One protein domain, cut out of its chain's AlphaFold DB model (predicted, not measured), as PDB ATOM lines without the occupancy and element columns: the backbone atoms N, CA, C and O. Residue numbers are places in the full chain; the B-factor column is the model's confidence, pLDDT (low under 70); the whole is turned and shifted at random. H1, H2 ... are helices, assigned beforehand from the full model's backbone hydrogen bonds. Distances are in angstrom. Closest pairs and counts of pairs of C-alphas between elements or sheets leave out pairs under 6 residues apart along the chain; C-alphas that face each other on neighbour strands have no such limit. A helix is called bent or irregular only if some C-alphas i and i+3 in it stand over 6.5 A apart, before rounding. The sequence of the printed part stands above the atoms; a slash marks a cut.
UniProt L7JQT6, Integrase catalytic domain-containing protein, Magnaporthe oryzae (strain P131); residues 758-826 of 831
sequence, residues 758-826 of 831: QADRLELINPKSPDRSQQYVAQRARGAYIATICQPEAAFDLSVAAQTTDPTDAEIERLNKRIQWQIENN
ATOM      1  N   GLN A 758     165.999 105.977  98.163       87.50
ATOM      2  CA  GLN A 758     166.898 106.908  98.847       87.50
ATOM      3  C   GLN A 758     166.255 107.575 100.059       87.50
ATOM      4  O   GLN A 758     166.964 107.890 101.011       87.50
ATOM      5  N   ALA A 759     164.934 107.774 100.036       88.50
ATOM      6  CA  ALA A 759     164.214 108.344 101.172       88.50
ATOM      7  C   ALA A 759     164.322 107.460 102.427       88.50
ATOM      8  O   ALA A 759     164.384 107.989 103.529       88.50
ATOM      9  N   ASP A 760     164.471 106.140 102.265       89.31
ATOM     10  CA  ASP A 760     164.617 105.183 103.376       89.31
ATOM     11  C   ASP A 760     165.941 105.344 104.143       89.31
ATOM     12  O   ASP A 760     166.137 104.753 105.199       89.31
ATOM     13  N   ARG A 761     166.878 106.133 103.600       90.81
ATOM     14  CA  ARG A 761     168.166 106.462 104.225       90.81
ATOM     15  C   ARG A 761     168.155 107.829 104.906       90.81
ATOM     16  O   ARG A 761     169.209 108.273 105.364       90.81
ATOM     17  N   LEU A 762     167.035 108.543 104.888       94.25
ATOM     18  CA  LEU A 762     166.918 109.817 105.581       94.25
ATOM     19  C   LEU A 762     166.725 109.583 107.076       94.25
ATOM     20  O   LEU A 762     165.951 108.727 107.490       94.25
ATOM     21  N   GLU A 763     167.425 110.373 107.880       95.44
ATOM     22  CA  GLU A 763     167.338 110.334 109.338       95.44
ATOM     23  C   GLU A 763     167.351 111.762 109.878       95.44
ATOM     24  O   GLU A 763     167.983 112.651 109.302       95.44
ATOM     25  N   LEU A 764     166.659 111.986 110.996       96.12
ATOM     26  CA  LEU A 764     166.709 113.271 111.681       96.12
ATOM     27  C   LEU A 764     168.062 113.463 112.362       96.12
ATOM     28  O   LEU A 764     168.604 112.557 112.993       96.12
ATOM     29  N   ILE A 765     168.579 114.681 112.270       95.06
ATOM     30  CA  ILE A 765     169.850 115.074 112.870       95.06
ATOM     31  C   ILE A 765     169.627 115.327 114.356       95.06
ATOM     32  O   ILE A 765     168.738 116.097 114.732       95.06
ATOM     33  N   ASN A 766     170.459 114.735 115.209       92.50
ATOM     34  CA  ASN A 766     170.406 115.003 116.642       92.50
ATOM     35  C   ASN A 766     171.263 116.242 116.984       92.50
ATOM     36  O   ASN A 766     172.492 116.162 116.920       92.50
ATOM     37  N   PRO A 767     170.665 117.372 117.417       88.94
ATOM     38  CA  PRO A 767     171.411 118.599 117.710       88.94
ATOM     39  C   PRO A 767     172.371 118.457 118.900       88.94
ATOM     40  O   PRO A 767     173.311 119.235 119.031       88.94
ATOM     41  N   LYS A 768     172.174 117.453 119.764       89.69
ATOM     42  CA  LYS A 768     173.041 117.186 120.922       89.69
ATOM     43  C   LYS A 768     174.195 116.232 120.605       89.69
ATOM     44  O   LYS A 768     175.004 115.951 121.486       89.69
ATOM     45  N   SER A 769     174.249 115.694 119.388       89.81
ATOM     46  CA  SER A 769     175.266 114.722 119.003       89.81
ATOM     47  C   SER A 769     176.608 115.407 118.734       89.81
ATOM     48  O   SER A 769     176.623 116.464 118.097       89.81
ATOM     49  N   PRO A 770     177.746 114.827 119.156       87.00
ATOM     50  CA  PRO A 770     179.064 115.396 118.866       87.00
ATOM     51  C   PRO A 770     179.391 115.420 117.361       87.00
ATOM     52  O   PRO A 770     180.198 116.229 116.922       87.00
ATOM     53  N   ASP A 771     178.740 114.576 116.557       90.12
ATOM     54  CA  ASP A 771     178.860 114.476 115.096       90.12
ATOM     55  C   ASP A 771     177.731 115.207 114.332       90.12
ATOM     56  O   ASP A 771     177.555 115.000 113.128       90.12
ATOM     57  N   ARG A 772     176.974 116.093 114.997       89.81
ATOM     58  CA  ARG A 772     175.834 116.841 114.419       89.81
ATOM     59  C   ARG A 772     176.137 117.511 113.078       89.81
ATOM     60  O   ARG A 772     175.308 117.457 112.174       89.81
ATOM     61  N   SER A 773     177.316 118.111 112.917       88.69
ATOM     62  CA  SER A 773     177.684 118.831 111.691       88.69
ATOM     63  C   SER A 773     177.910 117.857 110.531       88.69
ATOM     64  O   SER A 773     177.500 118.124 109.402       88.69
ATOM     65  N   GLN A 774     178.462 116.671 110.807       90.38
ATOM     66  CA  GLN A 774     178.606 115.609 109.810       90.38
ATOM     67  C   GLN A 774     177.243 115.022 109.418       90.38
ATOM     68  O   GLN A 774     176.975 114.847 108.226       90.38
ATOM     69  N   GLN A 775     176.365 114.768 110.395       92.25
ATOM     70  CA  GLN A 775     174.987 114.334 110.140       92.25
ATOM     71  C   GLN A 775     174.233 115.366 109.295       92.25
ATOM     72  O   GLN A 775     173.582 115.000 108.318       92.25
ATOM     73  N   TYR A 776     174.378 116.654 109.611       94.19
ATOM     74  CA  TYR A 776     173.763 117.749 108.866       94.19
ATOM     75  C   TYR A 776     174.166 117.740 107.394       94.19
ATOM     76  O   TYR A 776     173.304 117.717 106.515       94.19
ATOM     77  N   VAL A 777     175.471 117.682 107.109       92.62
ATOM     78  CA  VAL A 777     175.985 117.628 105.734       92.62
ATOM     79  C   VAL A 777     175.478 116.381 105.003       92.62
ATOM     80  O   VAL A 777     175.052 116.480 103.850       92.62
ATOM     81  N   ALA A 778     175.475 115.223 105.668       92.50
ATOM     82  CA  ALA A 778     175.018 113.967 105.081       92.50
ATOM     83  C   ALA A 778     173.520 113.993 104.732       92.50
ATOM     84  O   ALA A 778     173.146 113.653 103.608       92.50
ATOM     85  N   GLN A 779     172.664 114.418 105.665       94.81
ATOM     86  CA  GLN A 779     171.212 114.438 105.471       94.81
ATOM     87  C   GLN A 779     170.784 115.534 104.496       94.81
ATOM     88  O   GLN A 779     169.948 115.281 103.630       94.81
ATOM     89  N   ARG A 780     171.435 116.703 104.528       94.75
ATOM     90  CA  ARG A 780     171.271 117.743 103.504       94.75
ATOM     91  C   ARG A 780     171.560 117.199 102.105       94.75
ATOM     92  O   ARG A 780     170.763 117.407 101.198       94.75
ATOM     93  N   ALA A 781     172.681 116.500 101.921       93.31
ATOM     94  CA  ALA A 781     173.055 115.952 100.618       93.31
ATOM     95  C   ALA A 781     172.064 114.879 100.132       93.31
ATOM     96  O   ALA A 781     171.651 114.904  98.972       93.31
ATOM     97  N   ARG A 782     171.632 113.969 101.019       93.81
ATOM     98  CA  ARG A 782     170.615 112.948 100.705       93.81
ATOM     99  C   ARG A 782     169.271 113.583 100.338       93.81
ATOM    100  O   ARG A 782     168.693 113.226  99.312       93.81
ATOM    101  N   GLY A 783     168.811 114.550 101.131       95.06
ATOM    102  CA  GLY A 783     167.577 115.290 100.873       95.06
ATOM    103  C   GLY A 783     167.629 116.039  99.543       95.06
ATOM    104  O   GLY A 783     166.699 115.928  98.743       95.06
ATOM    105  N   ALA A 784     168.741 116.734  99.263       94.50
ATOM    106  CA  ALA A 784     168.971 117.469  98.013       94.50
ATOM    107  C   ALA A 784     168.946 116.543  96.798       94.50
ATOM    108  O   ALA A 784     168.306 116.859  95.794       94.50
ATOM    109  N   TYR A 785     169.562 115.365  96.904       92.88
ATOM    110  CA  TYR A 785     169.516 114.359  95.849       92.88
ATOM    111  C   TYR A 785     168.074 113.942  95.519       92.88
ATOM    112  O   TYR A 785     167.676 113.982  94.354       92.88
ATOM    113  N   ILE A 786     167.252 113.634  96.529       93.12
ATOM    114  CA  ILE A 786     165.833 113.283  96.334       93.12
ATOM    115  C   ILE A 786     165.049 114.457  95.731       93.12
ATOM    116  O   ILE A 786     164.261 114.260  94.803       93.12
ATOM    117  N   ALA A 787     165.305 115.681  96.203       93.12
ATOM    118  CA  ALA A 787     164.663 116.886  95.687       93.12
ATOM    119  C   ALA A 787     164.931 117.077  94.187       93.12
ATOM    120  O   ALA A 787     164.011 117.343  93.412       93.12
ATOM    121  N   THR A 788     166.178 116.855  93.755       89.44
ATOM    122  CA  THR A 788     166.564 116.948  92.338       89.44
ATOM    123  C   THR A 788     165.948 115.846  91.473       89.44
ATOM    124  O   THR A 788     165.743 116.057  90.277       89.44
ATOM    125  N   ILE A 789     165.611 114.691  92.056       89.81
ATOM    126  CA  ILE A 789     164.942 113.596  91.350       89.81
ATOM    127  C   ILE A 789     163.460 113.919  91.169       89.81
ATOM    128  O   ILE A 789     163.015 114.078  90.031       89.81
ATOM    129  N   CYS A 790     162.704 114.025  92.265       90.81
ATOM    130  CA  CYS A 790     161.243 114.017  92.188       90.81
ATOM    131  C   CYS A 790     160.499 114.834  93.257       90.81
ATOM    132  O   CYS A 790     159.276 114.747  93.318       90.81
ATOM    133  N   GLN A 791     161.202 115.618  94.085       92.81
ATOM    134  CA  GLN A 791     160.596 116.439  95.149       92.81
ATOM    135  C   GLN A 791     161.090 117.899  95.094       92.81
ATOM    136  O   GLN A 791     161.780 118.357  96.013       92.81
ATOM    137  N   PRO A 792     160.800 118.648  94.014       91.94
ATOM    138  CA  PRO A 792     161.256 120.032  93.867       91.94
ATOM    139  C   PRO A 792     160.792 120.949  95.011       91.94
ATOM    140  O   PRO A 792     161.462 121.934  95.306       91.94
ATOM    141  N   GLU A 793     159.709 120.602  95.714       93.12
ATOM    142  CA  GLU A 793     159.188 121.323  96.880       93.12
ATOM    143  C   GLU A 793     160.198 121.396  98.039       93.12
ATOM    144  O   GLU A 793     160.122 122.296  98.875       93.12
ATOM    145  N   ALA A 794     161.149 120.462  98.095       93.56
ATOM    146  CA  ALA A 794     162.204 120.435  99.101       93.56
ATOM    147  C   ALA A 794     163.440 121.268  98.708       93.56
ATOM    148  O   ALA A 794     164.268 121.578  99.566       93.56
ATOM    149  N   ALA A 795     163.582 121.643  97.431       91.81
ATOM    150  CA  ALA A 795     164.823 122.199  96.889       91.81
ATOM    151  C   ALA A 795     165.236 123.523  97.548       91.81
ATOM    152  O   ALA A 795     166.424 123.728  97.795       91.81
ATOM    153  N   PHE A 796     164.274 124.395  97.869       93.00
ATOM    154  CA  PHE A 796     164.551 125.680  98.518       93.00
ATOM    155  C   PHE A 796     165.199 125.492  99.895       93.00
ATOM    156  O   PHE A 796     166.309 125.969 100.118       93.00
ATOM    157  N   ASP A 797     164.559 124.737 100.790       93.00
ATOM    158  CA  ASP A 797     165.055 124.544 102.160       93.00
ATOM    159  C   ASP A 797     166.423 123.858 102.185       93.00
ATOM    160  O   ASP A 797     167.287 124.197 102.994       93.00
ATOM    161  N   LEU A 798     166.645 122.919 101.263       93.00
ATOM    162  CA  LEU A 798     167.914 122.211 101.119       93.00
ATOM    163  C   LEU A 798     169.018 123.108 100.538       93.00
ATOM    164  O   LEU A 798     170.177 122.971 100.929       93.00
ATOM    165  N   SER A 799     168.663 124.061  99.671       91.69
ATOM    166  CA  SER A 799     169.588 125.081  99.155       91.69
ATOM    167  C   SER A 799     169.945 126.117 100.219       91.69
ATOM    168  O   SER A 799     171.103 126.516 100.319       91.69
ATOM    169  N   VAL A 800     168.986 126.507 101.067       91.19
ATOM    170  CA  VAL A 800     169.245 127.355 102.242       91.19
ATOM    171  C   VAL A 800     170.178 126.631 103.214       91.19
ATOM    172  O   VAL A 800     171.170 127.204 103.649       91.19
ATOM    173  N   ALA A 801     169.924 125.352 103.496       91.69
ATOM    174  CA  ALA A 801     170.808 124.520 104.314       91.69
ATOM    175  C   ALA A 801     172.214 124.334 103.704       91.69
ATOM    176  O   ALA A 801     173.167 123.988 104.406       91.69
ATOM    177  N   ALA A 802     172.377 124.534 102.391       90.62
ATOM    178  CA  ALA A 802     173.676 124.438 101.727       90.62
ATOM    179  C   ALA A 802     174.610 125.611 102.051       90.62
ATOM    180  O   ALA A 802     175.823 125.436 101.985       90.62
ATOM    181  N   GLN A 803     174.055 126.758 102.456       89.12
ATOM    182  CA  GLN A 803     174.820 127.967 102.787       89.12
ATOM    183  C   GLN A 803     175.533 127.882 104.143       89.12
ATOM    184  O   GLN A 803     176.384 128.714 104.445       89.12
ATOM    185  N   THR A 804     175.206 126.875 104.954       83.44
ATOM    186  CA  THR A 804     175.751 126.709 106.301       83.44
ATOM    187  C   THR A 804     176.770 125.568 106.335       83.44
ATOM    188  O   THR A 804     176.472 124.432 105.944       83.44
ATOM    189  N   THR A 805     177.980 125.863 106.809       72.00
ATOM    190  CA  THR A 805     179.059 124.882 107.030       72.00
ATOM    191  C   THR A 805     179.140 124.412 108.483       72.00
ATOM    192  O   THR A 805     179.421 123.236 108.704       72.00
ATOM    193  N   ASP A 806     178.828 125.282 109.449       83.88
ATOM    194  CA  ASP A 806     178.710 124.934 110.870       83.88
ATOM    195  C   ASP A 806     177.293 125.246 111.392       83.88
ATOM    196  O   ASP A 806     176.972 126.406 111.657       83.88
ATOM    197  N   PRO A 807     176.394 124.247 111.450       87.00
ATOM    198  CA  PRO A 807     174.974 124.480 111.672       87.00
ATOM    199  C   PRO A 807     174.641 124.722 113.143       87.00
ATOM    200  O   PRO A 807     174.875 123.872 114.005       87.00
ATOM    201  N   THR A 808     173.987 125.847 113.421       91.38
ATOM    202  CA  THR A 808     173.354 126.161 114.710       91.38
ATOM    203  C   THR A 808     172.134 125.270 114.978       91.38
ATOM    204  O   THR A 808     171.582 124.648 114.069       91.38
ATOM    205  N   ASP A 809     171.666 125.209 116.230       91.94
ATOM    206  CA  ASP A 809     170.505 124.381 116.617       91.94
ATOM    207  C   ASP A 809     169.250 124.737 115.813       91.94
ATOM    208  O   ASP A 809     168.522 123.851 115.368       91.94
ATOM    209  N   ALA A 810     169.039 126.030 115.558       92.38
ATOM    210  CA  ALA A 810     167.913 126.524 114.771       92.38
ATOM    211  C   ALA A 810     167.979 126.065 113.303       92.38
ATOM    212  O   ALA A 810     166.957 125.767 112.684       92.38
ATOM    213  N   GLU A 811     169.181 125.986 112.730       92.69
ATOM    214  CA  GLU A 811     169.380 125.526 111.355       92.69
ATOM    215  C   GLU A 811     169.203 124.015 111.234       92.69
ATOM    216  O   GLU A 811     168.621 123.550 110.250       92.69
ATOM    217  N   ILE A 812     169.649 123.261 112.244       94.38
ATOM    218  CA  ILE A 812     169.375 121.825 112.367       94.38
ATOM    219  C   ILE A 812     167.872 121.589 112.463       94.38
ATOM    220  O   ILE A 812     167.344 120.755 111.733       94.38
ATOM    221  N   GLU A 813     167.161 122.338 113.306       94.75
ATOM    222  CA  GLU A 813     165.712 122.203 113.455       94.75
ATOM    223  C   GLU A 813     164.978 122.500 112.140       94.75
ATOM    224  O   GLU A 813     164.080 121.756 111.740       94.75
ATOM    225  N   ARG A 814     165.388 123.551 111.420       94.62
ATOM    226  CA  ARG A 814     164.820 123.901 110.112       94.62
ATOM    227  C   ARG A 814     165.061 122.811 109.069       94.62
ATOM    228  O   ARG A 814     164.123 122.443 108.365       94.62
ATOM    229  N   LEU A 815     166.281 122.275 108.979       96.00
ATOM    230  CA  LEU A 815     166.572 121.168 108.066       96.00
ATOM    231  C   LEU A 815     165.781 119.916 108.462       96.00
ATOM    232  O   LEU A 815     165.155 119.306 107.602       96.00
ATOM    233  N   ASN A 816     165.728 119.576 109.752       96.94
ATOM    234  CA  ASN A 816     164.963 118.436 110.257       96.94
ATOM    235  C   ASN A 816     163.480 118.528 109.905       96.94
ATOM    236  O   ASN A 816     162.903 117.515 109.532       96.94
ATOM    237  N   LYS A 817     162.866 119.719 109.943       96.62
ATOM    238  CA  LYS A 817     161.479 119.902 109.479       96.62
ATOM    239  C   LYS A 817     161.313 119.473 108.021       96.62
ATOM    240  O   LYS A 817     160.360 118.767 107.698       96.62
ATOM    241  N   ARG A 818     162.251 119.845 107.142       96.56
ATOM    242  CA  ARG A 818     162.203 119.422 105.736       96.56
ATOM    243  C   ARG A 818     162.496 117.931 105.570       96.56
ATOM    244  O   ARG A 818     161.779 117.265 104.828       96.56
ATOM    245  N   ILE A 819     163.507 117.399 106.251       97.19
ATOM    246  CA  ILE A 819     163.854 115.970 106.183       97.19
ATOM    247  C   ILE A 819     162.693 115.106 106.686       97.19
ATOM    248  O   ILE A 819     162.336 114.136 106.024       97.19
ATOM    249  N   GLN A 820     162.043 115.501 107.783       96.88
ATOM    250  CA  GLN A 820     160.853 114.835 108.307       96.88
ATOM    251  C   GLN A 820     159.742 114.775 107.256       96.88
ATOM    252  O   GLN A 820     159.200 113.705 106.993       96.88
ATOM    253  N   TRP A 821     159.467 115.895 106.582       96.62
ATOM    254  CA  TRP A 821     158.496 115.915 105.491       96.62
ATOM    255  C   TRP A 821     158.882 114.954 104.355       96.62
ATOM    256  O   TRP A 821     158.022 114.240 103.847       96.62
ATOM    257  N   GLN A 822     160.160 114.885 103.964       95.81
ATOM    258  CA  GLN A 822     160.613 113.955 102.918       95.81
ATOM    259  C   GLN A 822     160.482 112.481 103.338       95.81
ATOM    260  O   GLN A 822     160.164 111.647 102.489       95.81
ATOM    261  N   ILE A 823     160.688 112.167 104.623       95.31
ATOM    262  CA  ILE A 823     160.480 110.828 105.202       95.31
ATOM    263  C   ILE A 823     158.994 110.452 105.146       95.31
ATOM    264  O   ILE A 823     158.643 109.388 104.638       95.31
ATOM    265  N   GLU A 824     158.115 111.341 105.608       95.31
ATOM    266  CA  GLU A 824     156.660 111.133 105.607       95.31
ATOM    267  C   GLU A 824     156.084 111.028 104.188       95.31
ATOM    268  O   GLU A 824     155.083 110.352 103.963       95.31
ATOM    269  N   ASN A 825     156.741 111.661 103.214       93.69
ATOM    270  CA  ASN A 825     156.325 111.710 101.816       93.69
ATOM    271  C   ASN A 825     157.270 110.908 100.904       93.69
ATOM    272  O   ASN A 825     157.524 111.300  99.764       93.69
ATOM    273  N   ASN A 826     157.791 109.769 101.367       90.62
ATOM    274  CA  ASN A 826     158.791 108.984 100.630       90.62
ATOM    275  C   ASN A 826     158.336 108.488  99.234       90.62
ATOM    276  O   ASN A 826     159.181 108.250  98.366       90.62
TER     277      ASN A 826
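What this domain is: This is residues 758 to 826 of the 831 residues of the protein "Integrase catalytic domain-containing protein" of Magnaporthe oryzae (strain P131) (UniProt L7JQT6). Three helices pack side by side as an up-and-down bundle, H1, H2 and H3, each running against the one before it, with their centres at the corners of a triangle. Before H1, residues 758 to 771 form a long stretch with no named element, which runs along the side of H1 and H3 away from H2. The 69 printed residues hold three named helices in the order H1, H2, H3 and no named strand; the class is all helix. The whole is compact, with a radius of gyration of the C-alphas of 10.8 A and spans of 31 by 22 by 15 A.

How they stand to each other: Begin with the longest helix, H1, residues 772 to 790. With its residues 780 to 788 alone it touches H2, residues 792 to 802; the closest C-alphas, those of Ala 787 and Ala 795, are 5.4 A apart. This helical hairpin has a shallow tilt of 28 degrees, opposite ways. With residues 776 to 783 alone, H1 touches H3, residues 809 to 824, closest at the C-alphas of Gly 783 and Ile 819, 6.5 A; they run the same way at a steep tilt of 39 degrees. H2 and H3, also a helical hairpin, touch at a shallow tilt of 24 degrees, opposite ways, with the C-alphas of Ala 801 and Leu 815 closest at 6.6 A. In H1 and H3 every O i to N i+4 pair is within hydrogen-bond range; in H2, 5 of 7 are.

Where its parts are: Find C-alpha 772 at (175.834, 116.841, 114.419); from there H1 runs 26.7 A to C-alpha 790. H2 runs 15.3 A from C-alpha 792 at (161.256, 120.032, 93.867) to C-alpha 802, and is irregular: C-alphas 793 and 796 are 7.1 A apart. H3 runs 22.1 A from C-alpha 809 to C-alpha 824 at (156.660, 111.133, 105.607).

The domain as a whole: Look to Pro 770 and Cys 790 for the two C-alphas farthest apart, 32.1 A. The link from H1 to H2 is tight and that from H2 to H3 short. The printed part has no cut; its mean pLDDT is 92.1, and no printed residue is under 70.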